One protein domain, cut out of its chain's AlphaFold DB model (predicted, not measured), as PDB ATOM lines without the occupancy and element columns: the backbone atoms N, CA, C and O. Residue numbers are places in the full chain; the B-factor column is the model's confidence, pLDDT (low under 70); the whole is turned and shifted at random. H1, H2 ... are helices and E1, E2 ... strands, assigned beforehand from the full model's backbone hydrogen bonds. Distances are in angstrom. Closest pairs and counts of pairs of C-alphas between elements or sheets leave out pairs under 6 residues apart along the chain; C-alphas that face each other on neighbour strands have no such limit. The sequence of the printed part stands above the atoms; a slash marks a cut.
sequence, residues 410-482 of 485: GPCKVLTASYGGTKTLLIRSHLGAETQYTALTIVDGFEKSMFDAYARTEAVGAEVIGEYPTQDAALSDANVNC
ATOM      1  N   GLY A 410       8.876 -51.541 -15.837       69.00
ATOM      2  CA  GLY A 410       8.660 -50.403 -14.945       69.00
ATOM      3  C   GLY A 410       8.262 -49.152 -15.742       69.00
ATOM      4  O   GLY A 410       8.483 -49.107 -16.956       69.00
ATOM      5  N   PRO A 411       7.691 -48.122 -15.090       85.19
ATOM      6  CA  PRO A 411       7.520 -46.825 -15.733       85.19
ATOM      7  C   PRO A 411       8.884 -46.330 -16.231       85.19
ATOM      8  O   PRO A 411       9.910 -46.518 -15.571       85.19
ATOM      9  N   CYS A 412       8.911 -45.724 -17.409       88.56
ATOM     10  CA  CYS A 412      10.134 -45.182 -17.977       88.56
ATOM     11  C   CYS A 412       9.885 -43.764 -18.474       88.56
ATOM     12  O   CYS A 412       8.749 -43.407 -18.789       88.56
ATOM     13  N   LYS A 413      10.942 -42.952 -18.502       92.06
ATOM     14  CA  LYS A 413      10.835 -41.534 -18.829       92.06
ATOM     15  C   LYS A 413      12.009 -41.046 -19.661       92.06
ATOM     16  O   LYS A 413      13.156 -41.348 -19.339       92.06
ATOM     17  N   VAL A 414      11.738 -40.241 -20.684       93.12
ATOM     18  CA  VAL A 414      12.762 -39.583 -21.506       93.12
ATOM     19  C   VAL A 414      12.893 -38.114 -21.103       93.12
ATOM     20  O   VAL A 414      11.903 -37.397 -20.946       93.12
ATOM     21  N   LEU A 415      14.133 -37.671 -20.908       93.12
ATOM     22  CA  LEU A 415      14.516 -36.340 -20.444       93.12
ATOM     23  C   LEU A 415      15.601 -35.739 -21.352       93.12
ATOM     24  O   LEU A 415      16.339 -36.449 -22.037       93.12
ATOM     25  N   THR A 416      15.739 -34.415 -21.314       92.31
ATOM     26  CA  THR A 416      16.843 -33.684 -21.949       92.31
ATOM     27  C   THR A 416      17.572 -32.820 -20.930       92.31
ATOM     28  O   THR A 416      16.971 -32.250 -20.018       92.31
ATOM     29  N   ALA A 417      18.884 -32.707 -21.100       87.00
ATOM     30  CA  ALA A 417      19.739 -31.804 -20.343       87.00
ATOM     31  C   ALA A 417      20.859 -31.290 -21.258       87.00
ATOM     32  O   ALA A 417      21.181 -31.910 -22.269       87.00
ATOM     33  N   SER A 418      21.455 -30.145 -20.934       87.31
ATOM     34  CA  SER A 418      22.541 -29.588 -21.741       87.31
ATOM     35  C   SER A 418      23.465 -28.689 -20.926       87.31
ATOM     36  O   SER A 418      23.003 -27.829 -20.174       87.31
ATOM     37  N   TYR A 419      24.772 -28.865 -21.128       74.06
ATOM     38  CA  TYR A 419      25.822 -27.924 -20.724       74.06
ATOM     39  C   TYR A 419      26.286 -27.028 -21.893       74.06
ATOM     40  O   TYR A 419      27.290 -26.320 -21.782       74.06
ATOM     41  N   GLY A 420      25.559 -27.060 -23.016       63.31
ATOM     42  CA  GLY A 420      25.998 -26.584 -24.325       63.31
ATOM     43  C   GLY A 420      27.012 -27.534 -24.967       63.31
ATOM     44  O   GLY A 420      27.648 -28.326 -24.275       63.31
ATOM     45  N   GLY A 421      27.182 -27.447 -26.289       80.06
ATOM     46  CA  GLY A 421      28.178 -28.220 -27.033       80.06
ATOM     47  C   GLY A 421      27.667 -28.779 -28.356       80.06
ATOM     48  O   GLY A 421      26.667 -28.291 -28.880       80.06
ATOM     49  N   THR A 422      28.380 -29.769 -28.895       80.75
ATOM     50  CA  THR A 422      28.102 -30.401 -30.201       80.75
ATOM     51  C   THR A 422      28.018 -31.926 -30.136       80.75
ATOM     52  O   THR A 422      27.666 -32.553 -31.131       80.75
ATOM     53  N   LYS A 423      28.258 -32.528 -28.967       86.06
ATOM     54  CA  LYS A 423      28.138 -33.966 -28.722       86.06
ATOM     55  C   LYS A 423      27.043 -34.233 -27.690       86.06
ATOM     56  O   LYS A 423      26.814 -33.421 -26.797       86.06
ATOM     57  N   THR A 424      26.338 -35.354 -27.806       94.19
ATOM     58  CA  THR A 424      25.293 -35.766 -26.852       94.19
ATOM     59  C   THR A 424      25.598 -37.150 -26.301       94.19
ATOM     60  O   THR A 424      25.903 -38.066 -27.062       94.19
ATOM     61  N   LEU A 425      25.483 -37.320 -24.987       94.44
ATOM     62  CA  LEU A 425      25.494 -38.630 -24.340       94.44
ATOM     63  C   LEU A 425      24.054 -39.060 -24.075       94.44
ATOM     64  O   LEU A 425      23.288 -38.286 -23.498       94.44
ATOM     65  N   LEU A 426      23.693 -40.286 -24.447       96.31
ATOM     66  CA  LEU A 426      22.495 -40.918 -23.903       96.31
ATOM     67  C   LEU A 426      22.871 -41.608 -22.597       96.31
ATOM     68  O   LEU A 426      23.777 -42.442 -22.547       96.31
ATOM     69  N   ILE A 427      22.173 -41.229 -21.536       95.88
ATOM     70  CA  ILE A 427      22.452 -41.640 -20.167       95.88
ATOM     71  C   ILE A 427      21.244 -42.397 -19.625       95.88
ATOM     72  O   ILE A 427      20.123 -41.899 -19.727       95.88
ATOM     73  N   ARG A 428      21.466 -43.559 -19.007       94.81
ATOM     74  CA  ARG A 428      20.440 -44.304 -18.262       94.81
ATOM     75  C   ARG A 428      20.638 -44.108 -16.762       94.81
ATOM     76  O   ARG A 428      21.762 -44.197 -16.273       94.81
ATOM     77  N   SER A 429      19.556 -43.866 -16.030       93.75
ATOM     78  CA  SER A 429      19.528 -43.806 -14.563       93.75
ATOM     79  C   SER A 429      18.228 -44.397 -14.009       93.75
ATOM     80  O   SER A 429      17.266 -44.619 -14.746       93.75
ATOM     81  N   HIS A 430      18.190 -44.669 -12.703       91.56
ATOM     82  CA  HIS A 430      17.023 -45.251 -12.037       91.56
ATOM     83  C   HIS A 430      16.588 -44.391 -10.848       91.56
ATOM     84  O   HIS A 430      17.387 -44.096  -9.960       91.56
ATOM     85  N   LEU A 431      15.305 -44.022 -10.810       85.12
ATOM     86  CA  LEU A 431      14.691 -43.282  -9.710       85.12
ATOM     87  C   LEU A 431      13.609 -44.153  -9.057       85.12
ATOM     88  O   LEU A 431      12.442 -44.160  -9.448       85.12
ATOM     89  N   GLY A 432      14.017 -44.942  -8.062       84.50
ATOM     90  CA  GLY A 432      13.157 -45.962  -7.461       84.50
ATOM     91  C   GLY A 432      12.867 -47.085  -8.459       84.50
ATOM     92  O   GLY A 432      13.770 -47.833  -8.815       84.50
ATOM     93  N   ALA A 433      11.611 -47.197  -8.901       80.81
ATOM     94  CA  ALA A 433      11.186 -48.152  -9.929       80.81
ATOM     95  C   ALA A 433      11.079 -47.534 -11.341       80.81
ATOM     96  O   ALA A 433      10.761 -48.251 -12.288       80.81
ATOM     97  N   GLU A 434      11.314 -46.223 -11.491       86.19
ATOM     98  CA  GLU A 434      11.282 -45.536 -12.787       86.19
ATOM     99  C   GLU A 434      12.664 -45.569 -13.458       86.19
ATOM    100  O   GLU A 434      13.670 -45.240 -12.825       86.19
ATOM    101  N   THR A 435      12.726 -45.947 -14.738       91.38
ATOM    102  CA  THR A 435      13.965 -45.875 -15.538       91.38
ATOM    103  C   THR A 435      13.975 -44.599 -16.369       91.38
ATOM    104  O   THR A 435      13.084 -44.380 -17.186       91.38
ATOM    105  N   GLN A 436      14.989 -43.760 -16.182       93.19
ATOM    106  CA  GLN A 436      15.111 -42.474 -16.856       93.19
ATOM    107  C   GLN A 436      16.217 -42.521 -17.913       93.19
ATOM    108  O   GLN A 436      17.348 -42.918 -17.634       93.19
ATOM    109  N   TYR A 437      15.887 -42.082 -19.124       94.62
ATOM    110  CA  TYR A 437      16.815 -41.913 -20.237       94.62
ATOM    111  C   TYR A 437      17.009 -40.420 -20.495       94.62
ATOM    112  O   TYR A 437      16.067 -39.730 -20.876       94.62
ATOM    113  N   THR A 438      18.219 -39.907 -20.283       95.62
ATOM    114  CA  THR A 438      18.543 -38.492 -20.506       95.62
ATOM    115  C   THR A 438      19.454 -38.330 -21.712       95.62
ATOM    116  O   THR A 438      20.568 -38.850 -21.710       95.62
ATOM    117  N   ALA A 439      19.026 -37.546 -22.699       95.56
ATOM    118  CA  ALA A 439      19.924 -37.006 -23.715       95.56
ATOM    119  C   ALA A 439      20.634 -35.763 -23.143       95.56
ATOM    120  O   ALA A 439      20.021 -34.701 -23.008       95.56
ATOM    121  N   LEU A 440      21.905 -35.914 -22.756       94.69
ATOM    122  CA  LEU A 440      22.740 -34.857 -22.179       94.69
ATOM    123  C   LEU A 440      23.681 -34.275 -23.243       94.69
ATOM    124  O   LEU A 440      24.686 -34.905 -23.584       94.69
ATOM    125  N   THR A 441      23.394 -33.070 -23.741       90.94
ATOM    126  CA  THR A 441      24.331 -32.354 -24.622       90.94
ATOM    127  C   THR A 441      25.502 -31.792 -23.815       90.94
ATOM    128  O   THR A 441      25.338 -31.242 -22.722       90.94
ATOM    129  N   ILE A 442      26.702 -31.937 -24.364       88.44
ATOM    130  CA  ILE A 442      27.981 -31.660 -23.716       88.44
ATOM    131  C   ILE A 442      28.971 -31.036 -24.703       88.44
ATOM    132  O   ILE A 442      28.934 -31.291 -25.908       88.44
ATOM    133  N   VAL A 443      29.889 -30.225 -24.177       82.12
ATOM    134  CA  VAL A 443      30.956 -29.607 -24.968       82.12
ATOM    135  C   VAL A 443      32.000 -30.667 -25.324       82.12
ATOM    136  O   VAL A 443      32.431 -31.432 -24.463       82.12
ATOM    137  N   ASP A 444      32.419 -30.697 -26.585       76.81
ATOM    138  CA  ASP A 444      33.428 -31.630 -27.087       76.81
ATOM    139  C   ASP A 444      34.749 -31.506 -26.301       76.81
ATOM    140  O   ASP A 444      35.215 -30.401 -26.000       76.81
ATOM    141  N   GLY A 445      35.355 -32.645 -25.961       65.19
ATOM    142  CA  GLY A 445      36.564 -32.720 -25.131       65.19
ATOM    143  C   GLY A 445      36.316 -32.582 -23.623       65.19
ATOM    144  O   GLY A 445      37.270 -32.484 -22.846       65.19
ATOM    145  N   PHE A 446      35.052 -32.563 -23.194       65.88
ATOM    146  CA  PHE A 446      34.638 -32.438 -21.797       65.88
ATOM    147  C   PHE A 446      33.654 -33.532 -21.337       65.88
ATOM    148  O   PHE A 446      33.090 -33.446 -20.240       65.88
ATOM    149  N   GLU A 447      33.482 -34.575 -22.152       82.81
ATOM    150  CA  GLU A 447      32.443 -35.603 -22.073       82.81
ATOM    151  C   GLU A 447      32.333 -36.207 -20.676       82.81
ATOM    152  O   GLU A 447      31.315 -36.069 -19.995       82.81
ATOM    153  N   LYS A 448      33.431 -36.820 -20.221       78.44
ATOM    154  CA  LYS A 448      33.480 -37.548 -18.954       78.44
ATOM    155  C   LYS A 448      33.186 -36.641 -17.761       78.44
ATOM    156  O   LYS A 448      32.494 -37.052 -16.843       78.44
ATOM    157  N   SER A 449      33.693 -35.410 -17.757       71.50
ATOM    158  CA  SER A 449      33.541 -34.519 -16.601       71.50
ATOM    159  C   SER A 449      32.141 -33.908 -16.513       71.50
ATOM    160  O   SER A 449      31.614 -33.761 -15.412       71.50
ATOM    161  N   MET A 450      31.521 -33.583 -17.652       76.06
ATOM    162  CA  MET A 450      30.131 -33.117 -17.682       76.06
ATOM    163  C   MET A 450      29.153 -34.249 -17.339       76.06
ATOM    164  O   MET A 450      28.225 -34.034 -16.559       76.06
ATOM    165  N   PHE A 451      29.424 -35.470 -17.811       88.69
ATOM    166  CA  PHE A 451      28.742 -36.681 -17.353       88.69
ATOM    167  C   PHE A 451      28.894 -36.892 -15.838       88.69
ATOM    168  O   PHE A 451      27.896 -36.932 -15.122       88.69
ATOM    169  N   ASP A 452      30.131 -36.946 -15.325       81.56
ATOM    170  CA  ASP A 452      30.419 -37.151 -13.900       81.56
ATOM    171  C   ASP A 452      29.786 -36.046 -13.029       81.56
ATOM    172  O   ASP A 452      29.489 -36.268 -11.856       81.56
ATOM    173  N   ALA A 453      29.629 -34.820 -13.543       77.19
ATOM    174  CA  ALA A 453      28.933 -33.737 -12.850       77.19
ATOM    175  C   ALA A 453      27.420 -33.996 -12.774       77.19
ATOM    176  O   ALA A 453      26.870 -33.990 -11.671       77.19
ATOM    177  N   TYR A 454      26.780 -34.285 -13.912       84.62
ATOM    178  CA  TYR A 454      25.346 -34.571 -14.012       84.62
ATOM    179  C   TYR A 454      24.937 -35.800 -13.189       84.62
ATOM    180  O   TYR A 454      24.015 -35.741 -12.370       84.62
ATOM    181  N   ALA A 455      25.695 -36.890 -13.323       88.38
ATOM    182  CA  ALA A 455      25.479 -38.144 -12.610       88.38
ATOM    183  C   ALA A 455      25.648 -38.018 -11.083       88.38
ATOM    184  O   ALA A 455      25.189 -38.875 -10.337       88.38
ATOM    185  N   ARG A 456      26.289 -36.957 -10.571       82.94
ATOM    186  CA  ARG A 456      26.403 -36.719  -9.120       82.94
ATOM    187  C   ARG A 456      25.292 -35.848  -8.536       82.94
ATOM    188  O   ARG A 456      25.141 -35.865  -7.316       82.94
ATOM    189  N   THR A 457      24.558 -35.075  -9.342       76.38
ATOM    190  CA  THR A 457      23.537 -34.138  -8.828       76.38
ATOM    191  C   THR A 457      22.121 -34.464  -9.276       76.38
ATOM    192  O   THR A 457      21.222 -34.424  -8.443       76.38
ATOM    193  N   GLU A 458      21.927 -34.819 -10.547       79.06
ATOM    194  CA  GLU A 458      20.596 -35.042 -11.127       79.06
ATOM    195  C   GLU A 458      20.291 -36.533 -11.353       79.06
ATOM    196  O   GLU A 458      19.134 -36.936 -11.301       79.06
ATOM    197  N   ALA A 459      21.318 -37.363 -11.579       83.94
ATOM    198  CA  ALA A 459      21.155 -38.759 -11.994       83.94
ATOM    199  C   ALA A 459      22.127 -39.710 -11.259       83.94
ATOM    200  O   ALA A 459      23.055 -40.260 -11.848       83.94
ATOM    201  N   VAL A 460      21.937 -39.888  -9.947       85.00
ATOM    202  CA  VAL A 460      22.829 -40.714  -9.108       85.00
ATOM    203  C   VAL A 460      22.843 -42.173  -9.565       85.00
ATOM    204  O   VAL A 460      21.799 -42.811  -9.662       85.00
ATOM    205  N   GLY A 461      24.043 -42.704  -9.819       85.50
ATOM    206  CA  GLY A 461      24.232 -44.069 -10.322       85.50
ATOM    207  C   GLY A 461      23.982 -44.226 -11.825       85.50
ATOM    208  O   GLY A 461      23.825 -45.349 -12.289       85.50
ATOM    209  N   ALA A 462      23.926 -43.122 -12.574       88.81
ATOM    210  CA  ALA A 462      23.755 -43.167 -14.017       88.81
ATOM    211  C   ALA A 462      24.955 -43.762 -14.770       88.81
ATOM    212  O   ALA A 462      26.098 -43.683 -14.316       88.81
ATOM    213  N   GLU A 463      24.689 -44.269 -15.972       93.12
ATOM    214  CA  GLU A 463      25.673 -44.815 -16.911       93.12
ATOM    215  C   GLU A 463      25.454 -44.255 -18.328       93.12
ATOM    216  O   GLU A 463      24.323 -43.967 -18.726       93.12
ATOM    217  N   VAL A 464      26.532 -44.091 -19.102       94.50
ATOM    218  CA  VAL A 464      26.443 -43.726 -20.528       94.50
ATOM    219  C   VAL A 464      26.134 -44.985 -21.332       94.50
ATOM    220  O   VAL A 464      26.911 -45.936 -21.294       94.50
ATOM    221  N   ILE A 465      25.030 -44.974 -22.079       93.50
ATOM    222  CA  ILE A 465      24.622 -46.088 -22.950       93.50
ATOM    223  C   ILE A 465      24.848 -45.811 -24.444       93.50
ATOM    224  O   ILE A 465      24.789 -46.739 -25.244       93.50
ATOM    225  N   GLY A 466      25.166 -44.568 -24.823       91.38
ATOM    226  CA  GLY A 466      25.574 -44.228 -26.187       91.38
ATOM    227  C   GLY A 466      26.104 -42.799 -26.330       91.38
ATOM    228  O   GLY A 466      25.814 -41.929 -25.508       91.38
ATOM    229  N   GLU A 467      26.866 -42.554 -27.397       95.25
ATOM    230  CA  GLU A 467      27.349 -41.228 -27.795       95.25
ATOM    231  C   GLU A 467      26.817 -40.872 -29.189       95.25
ATOM    232  O   GLU A 467      26.911 -41.675 -30.117       95.25
ATOM    233  N   TYR A 468      26.290 -39.656 -29.354       93.75
ATOM    234  CA  TYR A 468      25.591 -39.221 -30.564       93.75
ATOM    235  C   TYR A 468      26.073 -37.830 -31.004       93.75
ATOM    236  O   TYR A 468      26.368 -36.980 -30.157       93.75
ATOM    237  N   PRO A 469      26.112 -37.549 -32.319       85.25
ATOM    238  CA  PRO A 469      26.479 -36.234 -32.846       85.25
ATOM    239  C   PRO A 469      25.358 -35.188 -32.713       85.25
ATOM    240  O   PRO A 469      25.589 -34.016 -32.985       85.25
ATOM    241  N   THR A 470      24.134 -35.587 -32.342       87.38
ATOM    242  CA  THR A 470      22.994 -34.679 -32.143       87.38
ATOM    243  C   THR A 470      22.079 -35.169 -31.022       87.38
ATOM    244  O   THR A 470      21.985 -36.371 -30.759       87.38
ATOM    245  N   GLN A 471      21.354 -34.233 -30.399       90.56
ATOM    246  CA  GLN A 471      20.355 -34.546 -29.378       90.56
ATOM    247  C   GLN A 471      19.185 -35.363 -29.948       90.56
ATOM    248  O   GLN A 471      18.747 -36.317 -29.309       90.56
ATOM    249  N   ASP A 472      18.738 -35.065 -31.172       89.12
ATOM    250  CA  ASP A 472      17.652 -35.797 -31.838       89.12
ATOM    251  C   ASP A 472      17.989 -37.282 -32.055       89.12
ATOM    252  O   ASP A 472      17.127 -38.144 -31.884       89.12
ATOM    253  N   ALA A 473      19.247 -37.606 -32.383       89.31
ATOM    254  CA  ALA A 473      19.686 -38.992 -32.539       89.31
ATOM    255  C   ALA A 473      19.681 -39.746 -31.196       89.31
ATOM    256  O   ALA A 473      19.177 -40.868 -31.129       89.31
ATOM    257  N   ALA A 474      20.152 -39.105 -30.119       93.25
ATOM    258  CA  ALA A 474      20.090 -39.665 -28.768       93.25
ATOM    259  C   ALA A 474      18.639 -39.855 -28.282       93.25
ATOM    260  O   ALA A 474      18.323 -40.864 -27.658       93.25
ATOM    261  N   LEU A 475      17.741 -38.912 -28.591       91.88
ATOM    262  CA  LEU A 475      16.317 -38.997 -28.249       91.88
ATOM    263  C   LEU A 475      15.578 -40.077 -29.047       91.88
ATOM    264  O   LEU A 475      14.703 -40.745 -28.499       91.88
ATOM    265  N   SER A 476      15.929 -40.278 -30.318       90.00
ATOM    266  CA  SER A 476      15.389 -41.372 -31.131       90.00
ATOM    267  C   SER A 476      15.674 -42.730 -30.482       90.00
ATOM    268  O   SER A 476      14.770 -43.551 -30.348       90.00
ATOM    269  N   ASP A 477      16.907 -42.943 -30.015       88.88
ATOM    270  CA  ASP A 477      17.310 -44.165 -29.309       88.88
ATOM    271  C   ASP A 477      16.668 -44.253 -27.904       88.88
ATOM    272  O   ASP A 477      16.131 -45.290 -27.513       88.88
ATOM    273  N   ALA A 478      16.585 -43.136 -27.171       91.31
ATOM    274  CA  ALA A 478      15.876 -43.070 -25.887       91.31
ATOM    275  C   ALA A 478      14.405 -43.520 -25.993       91.31
ATOM    276  O   ALA A 478      13.932 -44.275 -25.146       91.31
ATOM    277  N   ASN A 479      13.700 -43.104 -27.050       89.56
ATOM    278  CA  ASN A 479      12.307 -43.483 -27.302       89.56
ATOM    279  C   ASN A 479      12.155 -44.960 -27.718       89.56
ATOM    280  O   ASN A 479      11.147 -45.581 -27.391       89.56
ATOM    281  N   VAL A 480      13.151 -45.556 -28.385       89.00
ATOM    282  CA  VAL A 480      13.172 -47.009 -28.661       89.00
ATOM    283  C   VAL A 480      13.334 -47.804 -27.361       89.00
ATOM    284  O   VAL A 480      12.643 -48.800 -27.156       89.00
ATOM    285  N   ASN A 481      14.194 -47.335 -26.454       84.69
ATOM    286  CA  ASN A 481      14.421 -47.957 -25.145       84.69
ATOM    287  C   ASN A 481      13.338 -47.613 -24.096       84.69
ATOM    288  O   ASN A 481      13.320 -48.200 -23.010       84.69
ATOM    289  N   CYS A 482      12.431 -46.682 -24.409       88.50
ATOM    290  CA  CYS A 482      11.298 -46.284 -23.578       88.50
ATOM    291  C   CYS A 482      10.054 -45.943 -24.434       88.50
ATOM    292  O   CYS A 482       9.701 -44.773 -24.595       88.50
TER     293      CYS A 482
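What this domain is: This is residues 410 to 482 of the 485 residues of the protein "LYZ2 domain-containing protein" of Hyphomicrobium sp. (UniProt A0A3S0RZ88). A strongly twisted sheet of four strands is the middle layer of three, with H2 over one face and H1 over the other. The 73 printed residues run E1 E2 E3 H1 E4 H2; the mixed sheet has the order E1, E3, E2, E4. The class is mixed, helices and strands; the whole is compact, radius of gyration of the C-alphas 11.2 A, spans 34 by 25 by 15 A.

How they stand to each other: E2, residues 423 to 431, and E3, residues 434 to 442, form an antiparallel hairpin, N 427 to O 438 2.9 A. Edge strand E1, residues 412 to 418, is parallel to E3, N 415 to O 437 2.8 A. Edge strand E4, residues 463 to 468, is antiparallel to E2, N 426 to O 466 2.9 A; these N and O pairs are within hydrogen-bond range. H2, residues 471 to 481, is over E3 and E2, height over the sheet 7.7 A; its closest C-alphas to E2 are Ala 474 and Leu 426, 5.6 A. H1, residues 447 to 457, is over E2 on the opposite face, height 8.7 A; its closest C-alphas to E3 are Met 450 and Ile 442, 6.6 A. E3, H1, E4 form a split strand-helix-strand unit, E2 between its parallel strands, with a right-handed crossover. Every O i to N i+4 pair is within range in H2, 6 of 7 in H1.

Where its parts are: E2 spans 25.1 A and E3 24.3 A, first to last C-alpha. E1 begins at C-alpha 412 (10.134, -45.182, -17.977); H2 ends at C-alpha 481 (14.421, -47.957, -25.145).

The domain as a whole: The farthest C-alphas, Gly 410 and Gly 445, are 34.6 A apart. The printed part has no cut, and its links are tight. Residues 410, 420 and 445 to 446 have pLDDT under 70.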